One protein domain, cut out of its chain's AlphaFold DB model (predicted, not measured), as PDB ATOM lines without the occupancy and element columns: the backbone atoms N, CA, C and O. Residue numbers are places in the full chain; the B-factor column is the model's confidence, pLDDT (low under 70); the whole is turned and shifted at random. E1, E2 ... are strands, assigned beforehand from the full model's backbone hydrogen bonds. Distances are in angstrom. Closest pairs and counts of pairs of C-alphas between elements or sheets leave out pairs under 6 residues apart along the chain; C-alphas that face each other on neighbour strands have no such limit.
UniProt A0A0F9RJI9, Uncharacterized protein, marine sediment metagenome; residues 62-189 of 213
ATOM      1  N   ILE A  62      12.497  -2.302 109.040       84.31
ATOM      2  CA  ILE A  62      13.601  -1.655 108.340       84.31
ATOM      3  C   ILE A  62      14.031  -0.481 109.203       84.31
ATOM      4  O   ILE A  62      13.213   0.364 109.559       84.31
ATOM      5  N   MET A  63      15.307  -0.443 109.560       89.75
ATOM      6  CA  MET A  63      15.889   0.621 110.368       89.75
ATOM      7  C   MET A  63      17.152   1.128 109.686       89.75
ATOM      8  O   MET A  63      17.935   0.332 109.169       89.75
ATOM      9  N   GLY A  64      17.361   2.442 109.694       85.62
ATOM     10  CA  GLY A  64      18.547   3.044 109.098       85.62
ATOM     11  C   GLY A  64      18.742   4.498 109.497       85.62
ATOM     12  O   GLY A  64      17.899   5.108 110.153       85.62
ATOM     13  N   TRP A  65      19.894   5.048 109.124       88.50
ATOM     14  CA  TRP A  65      20.301   6.408 109.461       88.50
ATOM     15  C   TRP A  65      21.320   6.947 108.452       88.50
ATOM     16  O   TRP A  65      21.968   6.182 107.739       88.50
ATOM     17  N   SER A  66      21.494   8.266 108.431       83.94
ATOM     18  CA  SER A  66      22.613   8.955 107.783       83.94
ATOM     19  C   SER A  66      23.170   9.987 108.760       83.94
ATOM     20  O   SER A  66      22.439  10.912 109.102       83.94
ATOM     21  N   PRO A  67      24.423   9.862 109.234       72.00
ATOM     22  CA  PRO A  67      25.006  10.770 110.225       72.00
ATOM     23  C   PRO A  67      25.780  11.939 109.585       72.00
ATOM     24  O   PRO A  67      26.716  12.468 110.173       72.00
ATOM     25  N   THR A  68      25.469  12.306 108.341       69.50
ATOM     26  CA  THR A  68      26.189  13.367 107.621       69.50
ATOM     27  C   THR A  68      25.974  14.742 108.259       69.50
ATOM     28  O   THR A  68      24.849  15.089 108.621       69.50
ATOM     29  N   GLU A  69      27.043  15.541 108.328       61.59
ATOM     30  CA  GLU A  69      27.118  16.802 109.088       61.59
ATOM     31  C   GLU A  69      26.102  17.876 108.667       61.59
ATOM     32  O   GLU A  69      25.712  18.700 109.487       61.59
ATOM     33  N   ALA A  70      25.629  17.865 107.417       68.31
ATOM     34  CA  ALA A  70      24.663  18.860 106.950       68.31
ATOM     35  C   ALA A  70      23.213  18.535 107.346       68.31
ATOM     36  O   ALA A  70      22.429  19.456 107.527       68.31
ATOM     37  N   ASN A  71      22.853  17.249 107.450       72.19
ATOM     38  CA  ASN A  71      21.506  16.770 107.779       72.19
ATOM     39  C   ASN A  71      21.595  15.320 108.265       72.19
ATOM     40  O   ASN A  71      21.661  14.387 107.458       72.19
ATOM     41  N   SER A  72      21.611  15.131 109.583       77.94
ATOM     42  CA  SER A  72      21.547  13.795 110.170       77.94
ATOM     43  C   SER A  72      20.096  13.342 110.301       77.94
ATOM     44  O   SER A  72      19.255  14.096 110.785       77.94
ATOM     45  N   TYR A  73      19.791  12.118 109.874       82.81
ATOM     46  CA  TYR A  73      18.445  11.552 109.984       82.81
ATOM     47  C   TYR A  73      18.482  10.077 110.360       82.81
ATOM     48  O   TYR A  73      19.469   9.378 110.129       82.81
ATOM     49  N   ALA A  74      17.369   9.598 110.908       86.88
ATOM     50  CA  ALA A  74      17.145   8.197 111.204       86.88
ATOM     51  C   ALA A  74      15.694   7.829 110.884       86.88
ATOM     52  O   ALA A  74      14.801   8.668 110.995       86.88
ATOM     53  N   TYR A  75      15.466   6.590 110.464       86.94
ATOM     54  CA  TYR A  75      14.145   6.105 110.088       86.94
ATOM     55  C   TYR A  75      13.909   4.690 110.601       86.94
ATOM     56  O   TYR A  75      14.834   3.888 110.757       86.94
ATOM     57  N   ILE A  76      12.634   4.400 110.844       90.00
ATOM     58  CA  ILE A  76      12.135   3.094 111.244       90.00
ATOM     59  C   ILE A  76      10.851   2.848 110.455       90.00
ATOM     60  O   ILE A  76       9.958   3.692 110.443       90.00
ATOM     61  N   ALA A  77      10.753   1.690 109.819       86.12
ATOM     62  CA  ALA A  77       9.526   1.178 109.232       86.12
ATOM     63  C   ALA A  77       9.205  -0.181 109.855       86.12
ATOM     64  O   ALA A  77      10.107  -0.986 110.099       86.12
ATOM     65  N   VAL A  78       7.923  -0.440 110.097       85.38
ATOM     66  CA  VAL A  78       7.432  -1.710 110.632       85.38
ATOM     67  C   VAL A  78       6.238  -2.179 109.817       85.38
ATOM     68  O   VAL A  78       5.355  -1.390 109.487       85.38
ATOM     69  N   ALA A  79       6.217  -3.466 109.483       84.19
ATOM     70  CA  ALA A  79       5.037  -4.081 108.896       84.19
ATOM     71  C   ALA A  79       3.961  -4.290 109.972       84.19
ATOM     72  O   ALA A  79       4.250  -4.821 111.048       84.19
ATOM     73  N   LEU A  80       2.722  -3.920 109.654       85.00
ATOM     74  CA  LEU A  80       1.529  -4.207 110.448       85.00
ATOM     75  C   LEU A  80       0.697  -5.248 109.707       85.00
ATOM     76  O   LEU A  80       0.503  -5.125 108.498       85.00
ATOM     77  N   SER A  81       0.215  -6.268 110.414       85.44
ATOM     78  CA  SER A  81      -0.783  -7.174 109.847       85.44
ATOM     79  C   SER A  81      -2.184  -6.769 110.324       85.44
ATOM     80  O   SER A  81      -2.358  -6.509 111.518       85.44
ATOM     81  N   PRO A  82      -3.182  -6.706 109.424       87.81
ATOM     82  CA  PRO A  82      -4.565  -6.425 109.796       87.81
ATOM     83  C   PRO A  82      -5.160  -7.526 110.674       87.81
ATOM     84  O   PRO A  82      -4.839  -8.705 110.505       87.81
ATOM     85  N   PHE A  83      -6.057  -7.153 111.589       86.06
ATOM     86  CA  PHE A  83      -6.732  -8.092 112.489       86.06
ATOM     87  C   PHE A  83      -7.570  -9.144 111.741       86.06
ATOM     88  O   PHE A  83      -7.596 -10.310 112.142       86.06
ATOM     89  N   ALA A  84      -8.223  -8.750 110.643       83.75
ATOM     90  CA  ALA A  84      -9.106  -9.607 109.860       83.75
ATOM     91  C   ALA A  84      -8.604  -9.791 108.413       83.75
ATOM     92  O   ALA A  84      -8.019  -8.878 107.826       83.75
ATOM     93  N   PRO A  85      -8.850 -10.955 107.782       80.38
ATOM     94  CA  PRO A  85      -8.557 -11.142 106.365       80.38
ATOM     95  C   PRO A  85      -9.313 -10.128 105.497       80.38
ATOM     96  O   PRO A  85     -10.524  -9.974 105.630       80.38
ATOM     97  N   GLY A  86      -8.603  -9.464 104.584       78.94
ATOM     98  CA  GLY A  86      -9.193  -8.476 103.675       78.94
ATOM     99  C   GLY A  86      -9.465  -7.102 104.297       78.94
ATOM    100  O   GLY A  86     -10.033  -6.255 103.610       78.94
ATOM    101  N   SER A  87      -9.062  -6.863 105.550       83.25
ATOM    102  CA  SER A  87      -9.073  -5.527 106.156       83.25
ATOM    103  C   SER A  87      -7.705  -4.844 106.057       83.25
ATOM    104  O   SER A  87      -6.724  -5.430 105.594       83.25
ATOM    105  N   VAL A  88      -7.646  -3.579 106.472       86.06
ATOM    106  CA  VAL A  88      -6.421  -2.781 106.584       86.06
ATOM    107  C   VAL A  88      -6.331  -2.283 108.025       86.06
ATOM    108  O   VAL A  88      -7.358  -1.947 108.609       86.06
ATOM    109  N   SER A  89      -5.129  -2.268 108.604       90.50
ATOM    110  CA  SER A  89      -4.907  -1.611 109.895       90.50
ATOM    111  C   SER A  89      -5.080  -0.107 109.742       90.50
ATOM    112  O   SER A  89      -4.529   0.485 108.814       90.50
ATOM    113  N   ASP A  90      -5.832   0.497 110.650       91.50
ATOM    114  CA  ASP A  90      -6.201   1.904 110.558       91.50
ATOM    115  C   ASP A  90      -5.255   2.773 111.383       91.50
ATOM    116  O   ASP A  90      -4.841   2.385 112.477       91.50
ATOM    117  N   HIS A  91      -4.894   3.939 110.853       93.94
ATOM    118  CA  HIS A  91      -4.104   4.926 111.587       93.94
ATOM    119  C   HIS A  91      -5.014   5.665 112.567       93.94
ATOM    120  O   HIS A  91      -6.085   6.120 112.184       93.94
ATOM    121  N   ASP A  92      -4.584   5.790 113.820       96.25
ATOM    122  CA  ASP A  92      -5.339   6.517 114.843       96.25
ATOM    123  C   ASP A  92      -4.702   7.886 115.116       96.25
ATOM    124  O   ASP A  92      -5.243   8.928 114.744       96.25
ATOM    125  N   ALA A  93      -3.511   7.906 115.717       96.50
ATOM    126  CA  ALA A  93      -2.850   9.143 116.100       96.50
ATOM    127  C   ALA A  93      -1.328   9.060 115.987       96.50
ATOM    128  O   ALA A  93      -0.719   7.989 115.952       96.50
ATOM    129  N   THR A  94      -0.701  10.234 115.945       97.75
ATOM    130  CA  THR A  94       0.754  10.394 115.965       97.75
ATOM    131  C   THR A  94       1.127  11.481 116.963       97.75
ATOM    132  O   THR A  94       0.474  12.521 117.024       97.75
ATOM    133  N   ALA A  95       2.202  11.269 117.717       97.94
ATOM    134  CA  ALA A  95       2.800  12.283 118.582       97.94
ATOM    135  C   ALA A  95       4.318  12.113 118.632       97.94
ATOM    136  O   ALA A  95       4.822  11.000 118.469       97.94
ATOM    137  N   SER A  96       5.051  13.190 118.886       98.06
ATOM    138  CA  SER A  96       6.513  13.170 118.946       98.06
ATOM    139  C   SER A  96       7.051  14.150 119.977       98.06
ATOM    140  O   SER A  96       6.372  15.103 120.358       98.06
ATOM    141  N   GLY A  97       8.299  13.938 120.376       97.00
ATOM    142  CA  GLY A  97       9.073  14.877 121.173       97.00
ATOM    143  C   GLY A  97      10.565  14.683 120.937       97.00
ATOM    144  O   GLY A  97      11.006  13.620 120.495       97.00
ATOM    145  N   ASP A  98      11.342  15.708 121.247       96.75
ATOM    146  CA  ASP A  98      12.790  15.699 121.109       96.75
ATOM    147  C   ASP A  98      13.465  16.541 122.196       96.75
ATOM    148  O   ASP A  98      12.851  17.370 122.869       96.75
ATOM    149  N   SER A  99      14.744  16.266 122.418       96.62
ATOM    150  CA  SER A  99      15.599  17.016 123.327       96.62
ATOM    151  C   SER A  99      17.055  16.850 122.916       96.62
ATOM    152  O   SER A  99      17.496  15.757 122.562       96.62
ATOM    153  N   SER A 100      17.835  17.925 123.014       94.25
ATOM    154  CA  SER A 100      19.277  17.893 122.759       94.25
ATOM    155  C   SER A 100      20.089  17.295 123.913       94.25
ATOM    156  O   SER A 100      21.254  16.959 123.716       94.25
ATOM    157  N   SER A 101      19.505  17.169 125.109       95.56
ATOM    158  CA  SER A 101      20.161  16.584 126.281       95.56
ATOM    159  C   SER A 101      19.140  16.254 127.369       95.56
ATOM    160  O   SER A 101      18.731  17.118 128.146       95.56
ATOM    161  N   THR A 102      18.720  14.993 127.446       97.31
ATOM    162  CA  THR A 102      17.878  14.507 128.546       97.31
ATOM    163  C   THR A 102      18.090  13.022 128.800       97.31
ATOM    164  O   THR A 102      18.397  12.259 127.888       97.31
ATOM    165  N   ALA A 103      17.920  12.601 130.053       97.00
ATOM    166  CA  ALA A 103      17.800  11.185 130.398       97.00
ATOM    167  C   ALA A 103      16.342  10.700 130.320       97.00
ATOM    168  O   ALA A 103      16.094   9.504 130.218       97.00
ATOM    169  N   ASN A 104      15.376  11.621 130.379       97.56
ATOM    170  CA  ASN A 104      13.947  11.328 130.381       97.56
ATOM    171  C   ASN A 104      13.258  12.248 129.373       97.56
ATOM    172  O   ASN A 104      13.067  13.434 129.641       97.56
ATOM    173  N   LEU A 105      12.911  11.710 128.209       98.31
ATOM    174  CA  LEU A 105      12.088  12.410 127.230       98.31
ATOM    175  C   LEU A 105      10.626  12.033 127.471       98.31
ATOM    176  O   LEU A 105      10.298  10.845 127.488       98.31
ATOM    177  N   THR A 106       9.764  13.030 127.639       98.44
ATOM    178  CA  THR A 106       8.327  12.845 127.868       98.44
ATOM    179  C   THR A 106       7.507  13.672 126.894       98.44
ATOM    180  O   THR A 106       7.824  14.837 126.651       98.44
ATOM    181  N   PHE A 107       6.438  13.091 126.365       98.69
ATOM    182  CA  PHE A 107       5.451  13.783 125.541       98.69
ATOM    183  C   PHE A 107       4.113  13.039 125.606       98.69
ATOM    184  O   PHE A 107       4.065  11.855 125.933       98.69
ATOM    185  N   ASN A 108       3.014  13.725 125.304       98.50
ATOM    186  CA  ASN A 108       1.678  13.135 125.388       98.50
ATOM    187  C   ASN A 108       1.266  12.499 124.060       98.50
ATOM    188  O   ASN A 108       1.491  13.083 123.000       98.50
ATOM    189  N   HIS A 109       0.610  11.342 124.131       98.50
ATOM    190  CA  HIS A 109      -0.029  10.688 122.993       98.50
ATOM    191  C   HIS A 109      -1.492  10.383 123.329       98.50
ATOM    192  O   HIS A 109      -1.798   9.785 124.367       98.50
ATOM    193  N   THR A 110      -2.390  10.788 122.432       98.25
ATOM    194  CA  THR A 110      -3.834  10.592 122.574       98.25
ATOM    195  C   THR A 110      -4.273   9.403 121.744       98.25
ATOM    196  O   THR A 110      -4.211   9.474 120.525       98.25
ATOM    197  N   ILE A 111      -4.728   8.341 122.405       97.44
ATOM    198  CA  ILE A 111      -5.282   7.166 121.727       97.44
ATOM    199  C   ILE A 111      -6.794   7.318 121.634       97.44
ATOM    200  O   ILE A 111      -7.462   7.561 122.647       97.44
ATOM    201  N   GLY A 112      -7.324   7.198 120.420       94.62
ATOM    202  CA  GLY A 112      -8.755   7.226 120.154       94.62
ATOM    203  C   GLY A 112      -9.481   5.985 120.673       94.62
ATOM    204  O   GLY A 112      -8.917   5.101 121.316       94.62
ATOM    205  N   SER A 113     -10.778   5.906 120.393       89.50
ATOM    206  CA  SER A 113     -11.552   4.683 120.606       89.50
ATOM    207  C   SER A 113     -11.379   3.738 119.420       89.50
ATOM    208  O   SER A 113     -11.525   4.170 118.279       89.50
ATOM    209  N   GLY A 114     -11.161   2.454 119.681       87.06
ATOM    210  CA  GLY A 114     -11.082   1.434 118.642       87.06
ATOM    211  C   GLY A 114     -10.810   0.057 119.229       87.06
ATOM    212  O   GLY A 114     -10.406  -0.064 120.386       87.06
ATOM    213  N   ASP A 115     -11.023  -0.972 118.417       89.12
ATOM    214  CA  ASP A 115     -10.673  -2.342 118.762       89.12
ATOM    215  C   ASP A 115      -9.279  -2.689 118.232       89.12
ATOM    216  O   ASP A 115      -8.753  -2.093 117.286       89.12
ATOM    217  N   ASN A 116      -8.661  -3.684 118.868       86.56
ATOM    218  CA  ASN A 116      -7.367  -4.219 118.456       86.56
ATOM    219  C   ASN A 116      -6.281  -3.133 118.307       86.56
ATOM    220  O   ASN A 116      -5.525  -3.101 117.330       86.56
ATOM    221  N   GLN A 117      -6.166  -2.274 119.322       92.94
ATOM    222  CA  GLN A 117      -5.259  -1.131 119.309       92.94
ATOM    223  C   GLN A 117      -3.811  -1.501 119.649       92.94
ATOM    224  O   GLN A 117      -3.546  -2.326 120.531       92.94
ATOM    225  N   VAL A 118      -2.865  -0.844 118.984       94.12
ATOM    226  CA  VAL A 118      -1.431  -0.898 119.297       94.12
ATOM    227  C   VAL A 118      -0.868   0.507 119.252       94.12
ATOM    228  O   VAL A 118      -1.154   1.251 118.321       94.12
ATOM    229  N   ILE A 119       0.000   0.841 120.204       96.44
ATOM    230  CA  ILE A 119       0.904   1.987 120.085       96.44
ATOM    231  C   ILE A 119       2.317   1.482 119.812       96.44
ATOM    232  O   ILE A 119       2.808   0.561 120.470       96.44
ATOM    233  N   THR A 120       2.973   2.091 118.833       95.88
ATOM    234  CA  THR A 120       4.397   1.908 118.550       95.88
ATOM    235  C   THR A 120       5.156   3.171 118.918       95.88
ATOM    236  O   THR A 120       4.636   4.270 118.749       95.88
ATOM    237  N   VAL A 121       6.376   3.021 119.432       97.62
ATOM    238  CA  VAL A 121       7.270   4.137 119.757       97.62
ATOM    239  C   VAL A 121       8.627   3.874 119.122       97.62
ATOM    240  O   VAL A 121       9.320   2.920 119.481       97.62
ATOM    241  N   GLY A 122       8.986   4.707 118.152       96.38
ATOM    242  CA  GLY A 122      10.316   4.764 117.566       96.38
ATOM    243  C   GLY A 122      11.167   5.773 118.324       96.38
ATOM    244  O   GLY A 122      10.727   6.894 118.568       96.38
ATOM    245  N   VAL A 123      12.383   5.385 118.689       96.56
ATOM    246  CA  VAL A 123      13.346   6.248 119.376       96.56
ATOM    247  C   VAL A 123      14.619   6.303 118.554       96.56
ATOM    248  O   VAL A 123      15.143   5.255 118.178       96.56
ATOM    249  N   SER A 124      15.130   7.505 118.310       94.44
ATOM    250  CA  SER A 124      16.467   7.752 117.783       94.44
ATOM    251  C   SER A 124      17.280   8.554 118.800       94.44
ATOM    252  O   SER A 124      16.805   9.543 119.354       94.44
ATOM    253  N   ALA A 125      18.505   8.117 119.083       92.88
ATOM    254  CA  ALA A 125      19.366   8.756 120.072       92.88
ATOM    255  C   ALA A 125      20.840   8.748 119.654       92.88
ATOM    256  O   ALA A 125      21.310   7.841 118.961       92.88
ATOM    257  N   VAL A 126      21.582   9.750 120.127       90.62
ATOM    258  CA  VAL A 126      23.025   9.914 119.895       90.62
ATOM    259  C   VAL A 126      23.803   9.349 121.086       90.62
ATOM    260  O   VAL A 126      24.298  10.093 121.927       90.62
ATOM    261  N   THR A 127      23.839   8.020 121.223       85.88
ATOM    262  CA  THR A 127      24.444   7.376 122.412       85.88
ATOM    263  C   THR A 127      24.993   5.961 122.197       85.88
ATOM    264  O   THR A 127      25.588   5.399 123.110       85.88
ATOM    265  N   GLY A 128      24.798   5.341 121.029       82.62
ATOM    266  CA  GLY A 128      25.279   3.979 120.750       82.62
ATOM    267  C   GLY A 128      24.501   2.848 121.451       82.62
ATOM    268  O   GLY A 128      24.599   1.700 121.009       82.62
ATOM    269  N   SER A 129      23.696   3.162 122.471       90.38
ATOM    270  CA  SER A 129      22.898   2.239 123.286       90.38
ATOM    271  C   SER A 129      21.394   2.514 123.210       90.38
ATOM    272  O   SER A 129      20.961   3.648 123.027       90.38
ATOM    273  N   ASP A 130      20.581   1.483 123.428       93.38
ATOM    274  CA  ASP A 130      19.128   1.642 123.520       93.38
ATOM    275  C   ASP A 130      18.685   2.372 124.802       93.38
ATOM    276  O   ASP A 130      19.397   2.342 125.813       93.38
ATOM    277  N   PRO A 131      17.474   2.959 124.804       95.94
ATOM    278  CA  PRO A 131      16.802   3.370 126.031       95.94
ATOM    279  C   PRO A 131      16.700   2.205 127.027       95.94
ATOM    280  O   PRO A 131      16.423   1.066 126.645       95.94
ATOM    281  N   THR A 132      16.848   2.493 128.320       96.94
ATOM    282  CA  THR A 132      16.661   1.506 129.398       96.94
ATOM    283  C   THR A 132      15.191   1.151 129.610       96.94
ATOM    284  O   THR A 132      14.887   0.135 130.227       96.94
ATOM    285  N   GLY A 133      14.271   1.984 129.124       96.56
ATOM    286  CA  GLY A 133      12.846   1.690 129.146       96.56
ATOM    287  C   GLY A 133      12.021   2.717 128.387       96.56
ATOM    288  O   GLY A 133      12.360   3.902 128.337       96.56
ATOM    289  N   VAL A 134      10.912   2.249 127.824       98.56
ATOM    290  CA  VAL A 134       9.880   3.086 127.212       98.56
ATOM    291  C   VAL A 134       8.546   2.714 127.842       98.56
ATOM    292  O   VAL A 134       8.218   1.532 127.925       98.56
ATOM    293  N   THR A 135       7.785   3.704 128.301       98.62
ATOM    294  CA  THR A 135       6.477   3.490 128.931       98.62
ATOM    295  C   THR A 135       5.401   4.352 128.291       98.62
ATOM    296  O   THR A 135       5.683   5.476 127.881       98.62
ATOM    297  N   TYR A 136       4.168   3.855 128.284       98.44
ATOM    298  CA  TYR A 136       2.962   4.622 127.994       98.44
ATOM    299  C   TYR A 136       2.013   4.500 129.180       98.44
ATOM    300  O   TYR A 136       1.690   3.386 129.590       98.44
ATOM    301  N   ASN A 137       1.592   5.626 129.756       97.50
ATOM    302  CA  ASN A 137       0.767   5.644 130.967       97.50
ATOM    303  C   ASN A 137       1.339   4.754 132.089       97.50
ATOM    304  O   ASN A 137       0.634   3.930 132.668       97.50
ATOM    305  N   THR A 138       2.650   4.845 132.343       96.69
ATOM    306  CA  THR A 138       3.412   3.990 133.284       96.69
ATOM    307  C   THR A 138       3.528   2.499 132.922       96.69
ATOM    308  O   THR A 138       4.314   1.786 133.545       96.69
ATOM    309  N   VAL A 139       2.835   2.018 131.885       98.25
ATOM    310  CA  VAL A 139       2.939   0.636 131.400       98.25
ATOM    311  C   VAL A 139       4.151   0.499 130.485       98.25
ATOM    312  O   VAL A 139       4.306   1.257 129.527       98.25
ATOM    313  N   ALA A 140       5.020  -0.469 130.773       97.94
ATOM    314  CA  ALA A 140       6.211  -0.726 129.972       97.94
ATOM    315  C   ALA A 140       5.859  -1.269 128.580       97.94
ATOM    316  O   ALA A 140       5.068  -2.202 128.435       97.94
ATOM    317  N   LEU A 141       6.491  -0.699 127.556       97.69
ATOM    318  CA  LEU A 141       6.444  -1.214 126.196       97.69
ATOM    319  C   LEU A 141       7.430  -2.377 126.041       97.69
ATOM    320  O   LEU A 141       8.474  -2.442 126.686       97.69
ATOM    321  N   THR A 142       7.121  -3.272 125.109       95.44
ATOM    322  CA  THR A 142       8.007  -4.353 124.674       95.44
ATOM    323  C   THR A 142       8.840  -3.899 123.481       95.44
ATOM    324  O   THR A 142       8.297  -3.378 122.503       95.44
ATOM    325  N   LYS A 143      10.154  -4.121 123.525       93.69
ATOM    326  CA  LYS A 143      11.049  -3.821 122.404       93.69
ATOM    327  C   LYS A 143      10.784  -4.771 121.227       93.69
ATOM    328  O   LYS A 143      10.668  -5.978 121.406       93.69
ATOM    329  N   ILE A 144      10.676  -4.217 120.024       91.25
ATOM    330  CA  ILE A 144      10.538  -4.955 118.758       91.25
ATOM    331  C   ILE A 144      11.919  -5.224 118.157       91.25
ATOM    332  O   ILE A 144      12.199  -6.326 117.695       91.25
ATOM    333  N   GLY A 145      12.780  -4.208 118.146       90.19
ATOM    334  CA  GLY A 145      14.100  -4.297 117.535       90.19
ATOM    335  C   GLY A 145      14.892  -3.010 117.703       90.19
ATOM    336  O   GLY A 145      14.374  -2.000 118.184       90.19
ATOM    337  N   SER A 146      16.159  -3.060 117.314       92.25
ATOM    338  CA  SER A 146      17.059  -1.911 117.324       92.25
ATOM    339  C   SER A 146      18.176  -2.077 116.312       92.25
ATOM    340  O   SER A 146      18.585  -3.197 116.004       92.25
ATOM    341  N   ALA A 147      18.728  -0.956 115.875       90.25
ATOM    342  CA  ALA A 147      19.966  -0.906 115.126       90.25
ATOM    343  C   ALA A 147      20.834   0.240 115.654       90.25
ATOM    344  O   ALA A 147      20.334   1.281 116.075       90.25
ATOM    345  N   SER A 148      22.146   0.040 115.655       88.69
ATOM    346  CA  SER A 148      23.109   1.022 116.147       88.69
ATOM    347  C   SER A 148      24.345   0.998 115.261       88.69
ATOM    348  O   SER A 148      24.758  -0.070 114.811       88.69
ATOM    349  N   ASN A 149      24.959   2.161 115.039       84.25
ATOM    350  CA  ASN A 149      26.306   2.237 114.462       84.25
ATOM    351  C   ASN A 149      27.420   2.117 115.517       84.25
ATOM    352  O   ASN A 149      28.590   2.280 115.186       84.25
ATOM    353  N   GLY A 150      27.059   1.857 116.779       74.12
ATOM    354  CA  GLY A 150      27.985   1.609 117.881       74.12
ATOM    355  C   GLY A 150      28.463   2.851 118.636       74.12
ATOM    356  O   GLY A 150      29.019   2.692 119.718       74.12
ATOM    357  N   SER A 151      28.249   4.072 118.130       71.38
ATOM    358  CA  SER A 151      28.804   5.271 118.788       71.38
ATOM    359  C   SER A 151      28.055   6.587 118.565       71.38
ATOM    360  O   SER A 151      28.135   7.452 119.432       71.38
ATOM    361  N   ALA A 152      27.312   6.764 117.468       79.44
ATOM    362  CA  ALA A 152      26.712   8.059 117.119       79.44
ATOM    363  C   ALA A 152      25.201   8.026 116.863       79.44
ATOM    364  O   ALA A 152      24.541   9.038 117.057       79.44
ATOM    365  N   VAL A 153      24.628   6.902 116.428       87.06
ATOM    366  CA  VAL A 153      23.181   6.792 116.200       87.06
ATOM    367  C   VAL A 153      22.703   5.417 116.629       87.06
ATOM    368  O   VAL A 153      23.225   4.395 116.181       87.06
ATOM    369  N   THR A 154      21.677   5.411 117.467       91.88
ATOM    370  CA  THR A 154      20.917   4.224 117.846       91.88
ATOM    371  C   THR A 154      19.456   4.485 117.548       91.88
ATOM    372  O   THR A 154      18.913   5.517 117.936       91.88
ATOM    373  N   VAL A 155      18.830   3.549 116.848       93.75
ATOM    374  CA  VAL A 155      17.395   3.513 116.606       93.75
ATOM    375  C   VAL A 155      16.799   2.283 117.260       93.75
ATOM    376  O   VAL A 155      17.361   1.194 117.175       93.75
ATOM    377  N   SER A 156      15.651   2.446 117.899       94.50
ATOM    378  CA  SER A 156      14.918   1.342 118.509       94.50
ATOM    379  C   SER A 156      13.422   1.512 118.324       94.50
ATOM    380  O   SER A 156      12.910   2.629 118.280       94.50
ATOM    381  N   LEU A 157      12.722   0.390 118.198       95.50
ATOM    382  CA  LEU A 157      11.274   0.345 118.058       95.50
ATOM    383  C   LEU A 157      10.675  -0.445 119.214       95.50
ATOM    384  O   LEU A 157      11.144  -1.535 119.543       95.50
ATOM    385  N   TRP A 158       9.606   0.091 119.786       96.38
ATOM    386  CA  TRP A 158       8.903  -0.446 120.941       96.38
ATOM    387  C   TRP A 158       7.406  -0.507 120.650       96.38
ATOM    388  O   TRP A 158       6.907   0.258 119.824       96.38
ATOM    389  N   ARG A 159       6.677  -1.398 121.325       95.19
ATOM    390  CA  ARG A 159       5.215  -1.488 121.218       95.19
ATOM    391  C   ARG A 159       4.521  -1.751 122.545       95.19
ATOM    392  O   ARG A 159       5.079  -2.416 123.414       95.19
ATOM    393  N   LEU A 160       3.264  -1.334 122.637       95.56
ATOM    394  CA  LEU A 160       2.309  -1.806 123.636       95.56
ATOM    395  C   LEU A 160       1.029  -2.245 122.923       95.56
ATOM    396  O   LEU A 160       0.480  -1.516 122.097       95.56
ATOM    397  N   ILE A 161       0.597  -3.463 123.234       93.19
ATOM    398  CA  ILE A 161      -0.662  -4.044 122.772       93.19
ATOM    399  C   ILE A 161      -1.761  -3.632 123.751       93.19
ATOM    400  O   ILE A 161      -1.523  -3.663 124.958       93.19
ATOM    401  N   ALA A 162      -2.940  -3.282 123.231       92.31
ATOM    402  CA  ALA A 162      -4.082  -2.818 124.017       92.31
ATOM    403  C   ALA A 162      -3.717  -1.675 124.997       92.31
ATOM    404  O   ALA A 162      -3.902  -1.812 126.210       92.31
ATOM    405  N   PRO A 163      -3.146  -0.560 124.500       95.44
ATOM    406  CA  PRO A 163      -2.842   0.594 125.339       95.44
ATOM    407  C   PRO A 163      -4.126   1.243 125.887       95.44
ATOM    408  O   PRO A 163      -5.201   1.112 125.309       95.44
ATOM    409  N   ALA A 164      -4.015   1.964 127.007       96.12
ATOM    410  CA  ALA A 164      -5.139   2.728 127.549       96.12
ATOM    411  C   ALA A 164      -5.555   3.855 126.586       96.12
ATOM    412  O   ALA A 164      -4.697   4.546 126.041       96.12
ATOM    413  N   THR A 165      -6.857   4.072 126.410       96.50
ATOM    414  CA  THR A 165      -7.371   5.166 125.575       96.50
ATOM    415  C   THR A 165      -7.237   6.526 126.271       96.50
ATOM    416  O   THR A 165      -7.015   6.618 127.483       96.50
ATOM    417  N   GLY A 166      -7.369   7.606 125.498       97.12
ATOM    418  CA  GLY A 166      -7.230   8.980 125.973       97.12
ATOM    419  C   GLY A 166      -5.797   9.512 125.906       97.12
ATOM    420  O   GLY A 166      -4.900   8.899 125.326       97.12
ATOM    421  N   THR A 167      -5.595  10.701 126.469       98.19
ATOM    422  CA  THR A 167      -4.292  11.378 126.490       98.19
ATOM    423  C   THR A 167      -3.460  10.867 127.656       98.19
ATOM    424  O   THR A 167      -3.755  11.194 128.805       98.19
ATOM    425  N   ASN A 168      -2.397  10.118 127.368       98.31
ATOM    426  CA  ASN A 168      -1.451   9.670 128.385       98.31
ATOM    427  C   ASN A 168      -0.002   9.970 127.977       98.31
ATOM    428  O   ASN A 168       0.307  10.199 126.805       98.31
ATOM    429  N   GLU A 169       0.892   9.964 128.963       98.44
ATOM    430  CA  GLU A 169       2.312  10.245 128.765       98.44
ATOM    431  C   GLU A 169       3.037   9.048 128.133       98.44
ATOM    432  O   GLU A 169       2.958   7.919 128.627       98.44
ATOM    433  N   VAL A 170       3.794   9.320 127.070       98.75
ATOM    434  CA  VAL A 170       4.907   8.494 126.602       98.75
ATOM    435  C   VAL A 170       6.175   8.987 127.288       98.75
ATOM    436  O   VAL A 170       6.503  10.171 127.213       98.75
ATOM    437  N   LYS A 171       6.923   8.072 127.906       98.56
ATOM    438  CA  LYS A 171       8.211   8.363 128.539       98.56
ATOM    439  C   LYS A 171       9.294   7.430 128.018       98.56
ATOM    440  O   LYS A 171       9.162   6.210 128.095       98.56
ATOM    441  N   VAL A 172      10.385   8.013 127.538       98.50
ATOM    442  CA  VAL A 172      11.598   7.325 127.086       98.50
ATOM    443  C   VAL A 172      12.716   7.618 128.082       98.50
ATOM    444  O   VAL A 172      13.050   8.779 128.317       98.50
ATOM    445  N   THR A 173      13.295   6.569 128.663       98.31
ATOM    446  CA  THR A 173      14.321   6.672 129.712       98.31
ATOM    447  C   THR A 173      15.655   6.120 129.222       98.31
ATOM    448  O   THR A 173      15.703   5.017 128.682       98.31
ATOM    449  N   HIS A 174      16.733   6.867 129.441       96.69
ATOM    450  CA  HIS A 174      18.119   6.467 129.193       96.69
ATOM    451  C   HIS A 174      18.914   6.432 130.506       96.69
ATOM    452  O   HIS A 174      18.527   7.041 131.503       96.69
ATOM    453  N   SER A 175      20.056   5.740 130.497       94.75
ATOM    454  CA  SER A 175      20.975   5.664 131.644       94.75
ATOM    455  C   SER A 175      21.689   6.989 131.947       94.75
ATOM    456  O   SER A 175      22.182   7.180 133.057       94.75
ATOM    457  N   GLY A 176      21.738   7.904 130.978       94.69
ATOM    458  CA  GLY A 176      22.340   9.227 131.090       94.69
ATOM    459  C   GLY A 176      21.691  10.218 130.126       94.69
ATOM    460  O   GLY A 176      20.819   9.849 129.339       94.69
ATOM    461  N   ALA A 177      22.098  11.485 130.210       95.69
ATOM    462  CA  ALA A 177      21.582  12.523 129.329       95.69
ATOM    463  C   ALA A 177      22.125  12.357 127.905       95.69
ATOM    464  O   ALA A 177      23.336  12.282 127.707       95.69
ATOM    465  N   VAL A 178      21.219  12.304 126.928       94.00
ATOM    466  CA  VAL A 178      21.534  12.099 125.509       94.00
ATOM    467  C   VAL A 178      20.691  13.031 124.642       94.00
ATOM    468  O   VAL A 178      19.614  13.467 125.059       94.00
ATOM    469  N   ALA A 179      21.159  13.318 123.427       93.44
ATOM    470  CA  ALA A 179      20.299  13.893 122.398       93.44
ATOM    471  C   ALA A 179      19.379  12.790 121.865       93.44
ATOM    472  O   ALA A 179      19.856  11.732 121.444       93.44
ATOM    473  N   VAL A 180      18.071  13.022 121.915       94.81
ATOM    474  CA  VAL A 180      17.049  12.018 121.618       94.81
ATOM    475  C   VAL A 180      15.864  12.657 120.912       94.81
ATOM    476  O   VAL A 180      15.392  13.721 121.304       94.81
ATOM    477  N   ALA A 181      15.354  11.969 119.898       95.19
ATOM    478  CA  ALA A 181      14.049  12.220 119.314       95.19
ATOM    479  C   ALA A 181      13.229  10.931 119.376       95.19
ATOM    480  O   ALA A 181      13.746   9.825 119.201       95.19
ATOM    481  N   ALA A 182      11.938  11.058 119.643       97.06
ATOM    482  CA  ALA A 182      11.031   9.927 119.663       97.06
ATOM    483  C   ALA A 182       9.704  10.288 119.004       97.06
ATOM    484  O   ALA A 182       9.187  11.395 119.146       97.06
ATOM    485  N   GLY A 183       9.156   9.319 118.282       96.94
ATOM    486  CA  GLY A 183       7.852   9.391 117.650       96.94
ATOM    487  C   GLY A 183       7.010   8.206 118.084       96.94
ATOM    488  O   GLY A 183       7.516   7.102 118.273       96.94
ATOM    489  N   SER A 184       5.718   8.433 118.233       97.44
ATOM    490  CA  SER A 184       4.737   7.422 118.590       97.44
ATOM    491  C   SER A 184       3.591   7.442 117.596       97.44
ATOM    492  O   SER A 184       3.150   8.520 117.196       97.44
ATOM    493  N   ILE A 185       3.129   6.262 117.201       96.44
ATOM    494  CA  ILE A 185       2.011   6.091 116.273       96.44
ATOM    495  C   ILE A 185       1.100   4.999 116.824       96.44
ATOM    496  O   ILE A 185       1.586   3.905 117.143       96.44
ATOM    497  N   SER A 186      -0.190   5.300 116.943       96.25
ATOM    498  CA  SER A 186      -1.228   4.339 117.296       96.25
ATOM    499  C   SER A 186      -1.978   3.865 116.056       96.25
ATOM    500  O   SER A 186      -2.145   4.595 115.074       96.25
ATOM    501  N   PHE A 187      -2.415   2.612 116.115       94.31
ATOM    502  CA  PHE A 187      -3.183   1.962 115.068       94.31
ATOM    503  C   PHE A 187      -4.322   1.144 115.670       94.31
ATOM    504  O   PHE A 187      -4.138   0.519 116.717       94.31
ATOM    505  N   ASN A 188      -5.449   1.098 114.964       93.50
ATOM    506  CA  ASN A 188      -6.582   0.217 115.237       93.50
ATOM    507  C   ASN A 188      -6.582  -0.962 114.248       93.50
ATOM    508  O   ASN A 188      -5.887  -0.939 113.227       93.50
ATOM    509  N   GLU A 189      -7.373  -1.999 114.528       92.31
ATOM    510  CA  GLU A 189      -7.532  -3.155 113.627       92.31
ATOM    511  C   GLU A 189      -6.212  -3.871 113.295       92.31
ATOM    512  O   GLU A 189      -5.967  -4.338 112.176       92.31
TER     513      GLU A 189
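AT A GLANCE: This is residues 62 to 189 of the 213 residues of an uncharacterized protein of marine sediment metagenome (UniProt A0A0F9RJI9). One large, twisted sheet folds back on itself, and its two long paired strands E3 and E8 both double back along their length; on one side of the fold E4 pairs with the later part of E8, E7 with E4 and E6 with E7, and on the other side the short E5 pairs with the earlier part of E8. The small hairpin of E1 and E2 covers part of the outside of this fold, over E7, E4 and E6. You have 128 printed residues, with no named helix and eight strands, E1 to E8 in order along the chain; the class is all strand, the large sheet is branched, and its neighbour pairs are antiparallel, as is the pair E1 and E2. The whole is compact, with a radius of gyration of the C-alphas of 14.7 A, and only just elongated, spanning 43 by 29 by 23 A.

IN THESE COORDINATES: Start with E8, residues 166 to 188, the longest strand by residues. Find its C-alpha 166 at (-7.230, 8.980, 125.973), go out to C-alpha 176 at (22.340, 9.227, 131.090), and come back to C-alpha 188 at (-6.582, 0.217, 115.237); E8 bends by 166 degrees at residue 169, and its first and last C-alphas are 13.9 A apart. Its companion E3, residues 90 to 111, bends by 171 degrees at residue 106 and measures 12.4 A from end to end. E4, residues 118 to 125, is 22.9 A long, and E7, residues 154 to 161, is 23.6 A long. E6, residues 142 to 148, measures 18.2 A, and E5, residues 133 to 136, measures 10.4 A. Look last at E1, residues 62 to 66, which begins with C-alpha 62 at (13.601, -1.655, 108.340) and is 13.9 A long, and at E2, residues 73 to 78, which is 17.3 A long.

HOW THE PARTS SIT: Begin at E8, which has three neighbours: E3 lies on one side of it, beside residues 166 to 188, while E4, beside residues 179 to 187, and E5, beside residues 169 to 173, lie on the other side. For E3 and E8 you will find N 97 and O 182 at 3.0 A and N 107 and O 170 at 3.0 A. E4 and E8 are antiparallel at 157 degrees, with N 122 and O 183 at 2.8 A. E5 and E8 are antiparallel, with N 135 and O 171 at 2.9 A; residues 135 to 136 of E5 also pair with residues 139 to 140. On the other side of E4 is E7, antiparallel at 164 degrees, with N 121 and O 158 at 2.8 A. E6 and E7 form a hairpin, with N 147 and O 155 at 2.9 A. The closest C-alphas of E5 and E7, those of Val 134 and Trp 158, are 7.3 A apart. E1 and E2 form a hairpin at 175 degrees, with N 64 and O 75 at 3.1 A. Their sheet and the large one make a sandwich, two sheets face to face, with the facing parts 9.1 A centre to centre and the strands at 35 degrees. The closest C-alphas of E2 and E7 are those of Ala 74 and Val 155, at 7.2 A, and E2 and E6 are near each other. E1 is apart from E3 and E8.

THE WHOLE: The two C-alphas farthest apart are those of Glu 69 and Pro 85, at 45.4 A. The printed part has no cut. The link from E2 to E3, with 11 residues, is long, and there the chain changes from one sheet of the sandwich to the other. The mean pLDDT of the printed part is 91.7; residues 68 to 70, between E1 and E2, are under 70.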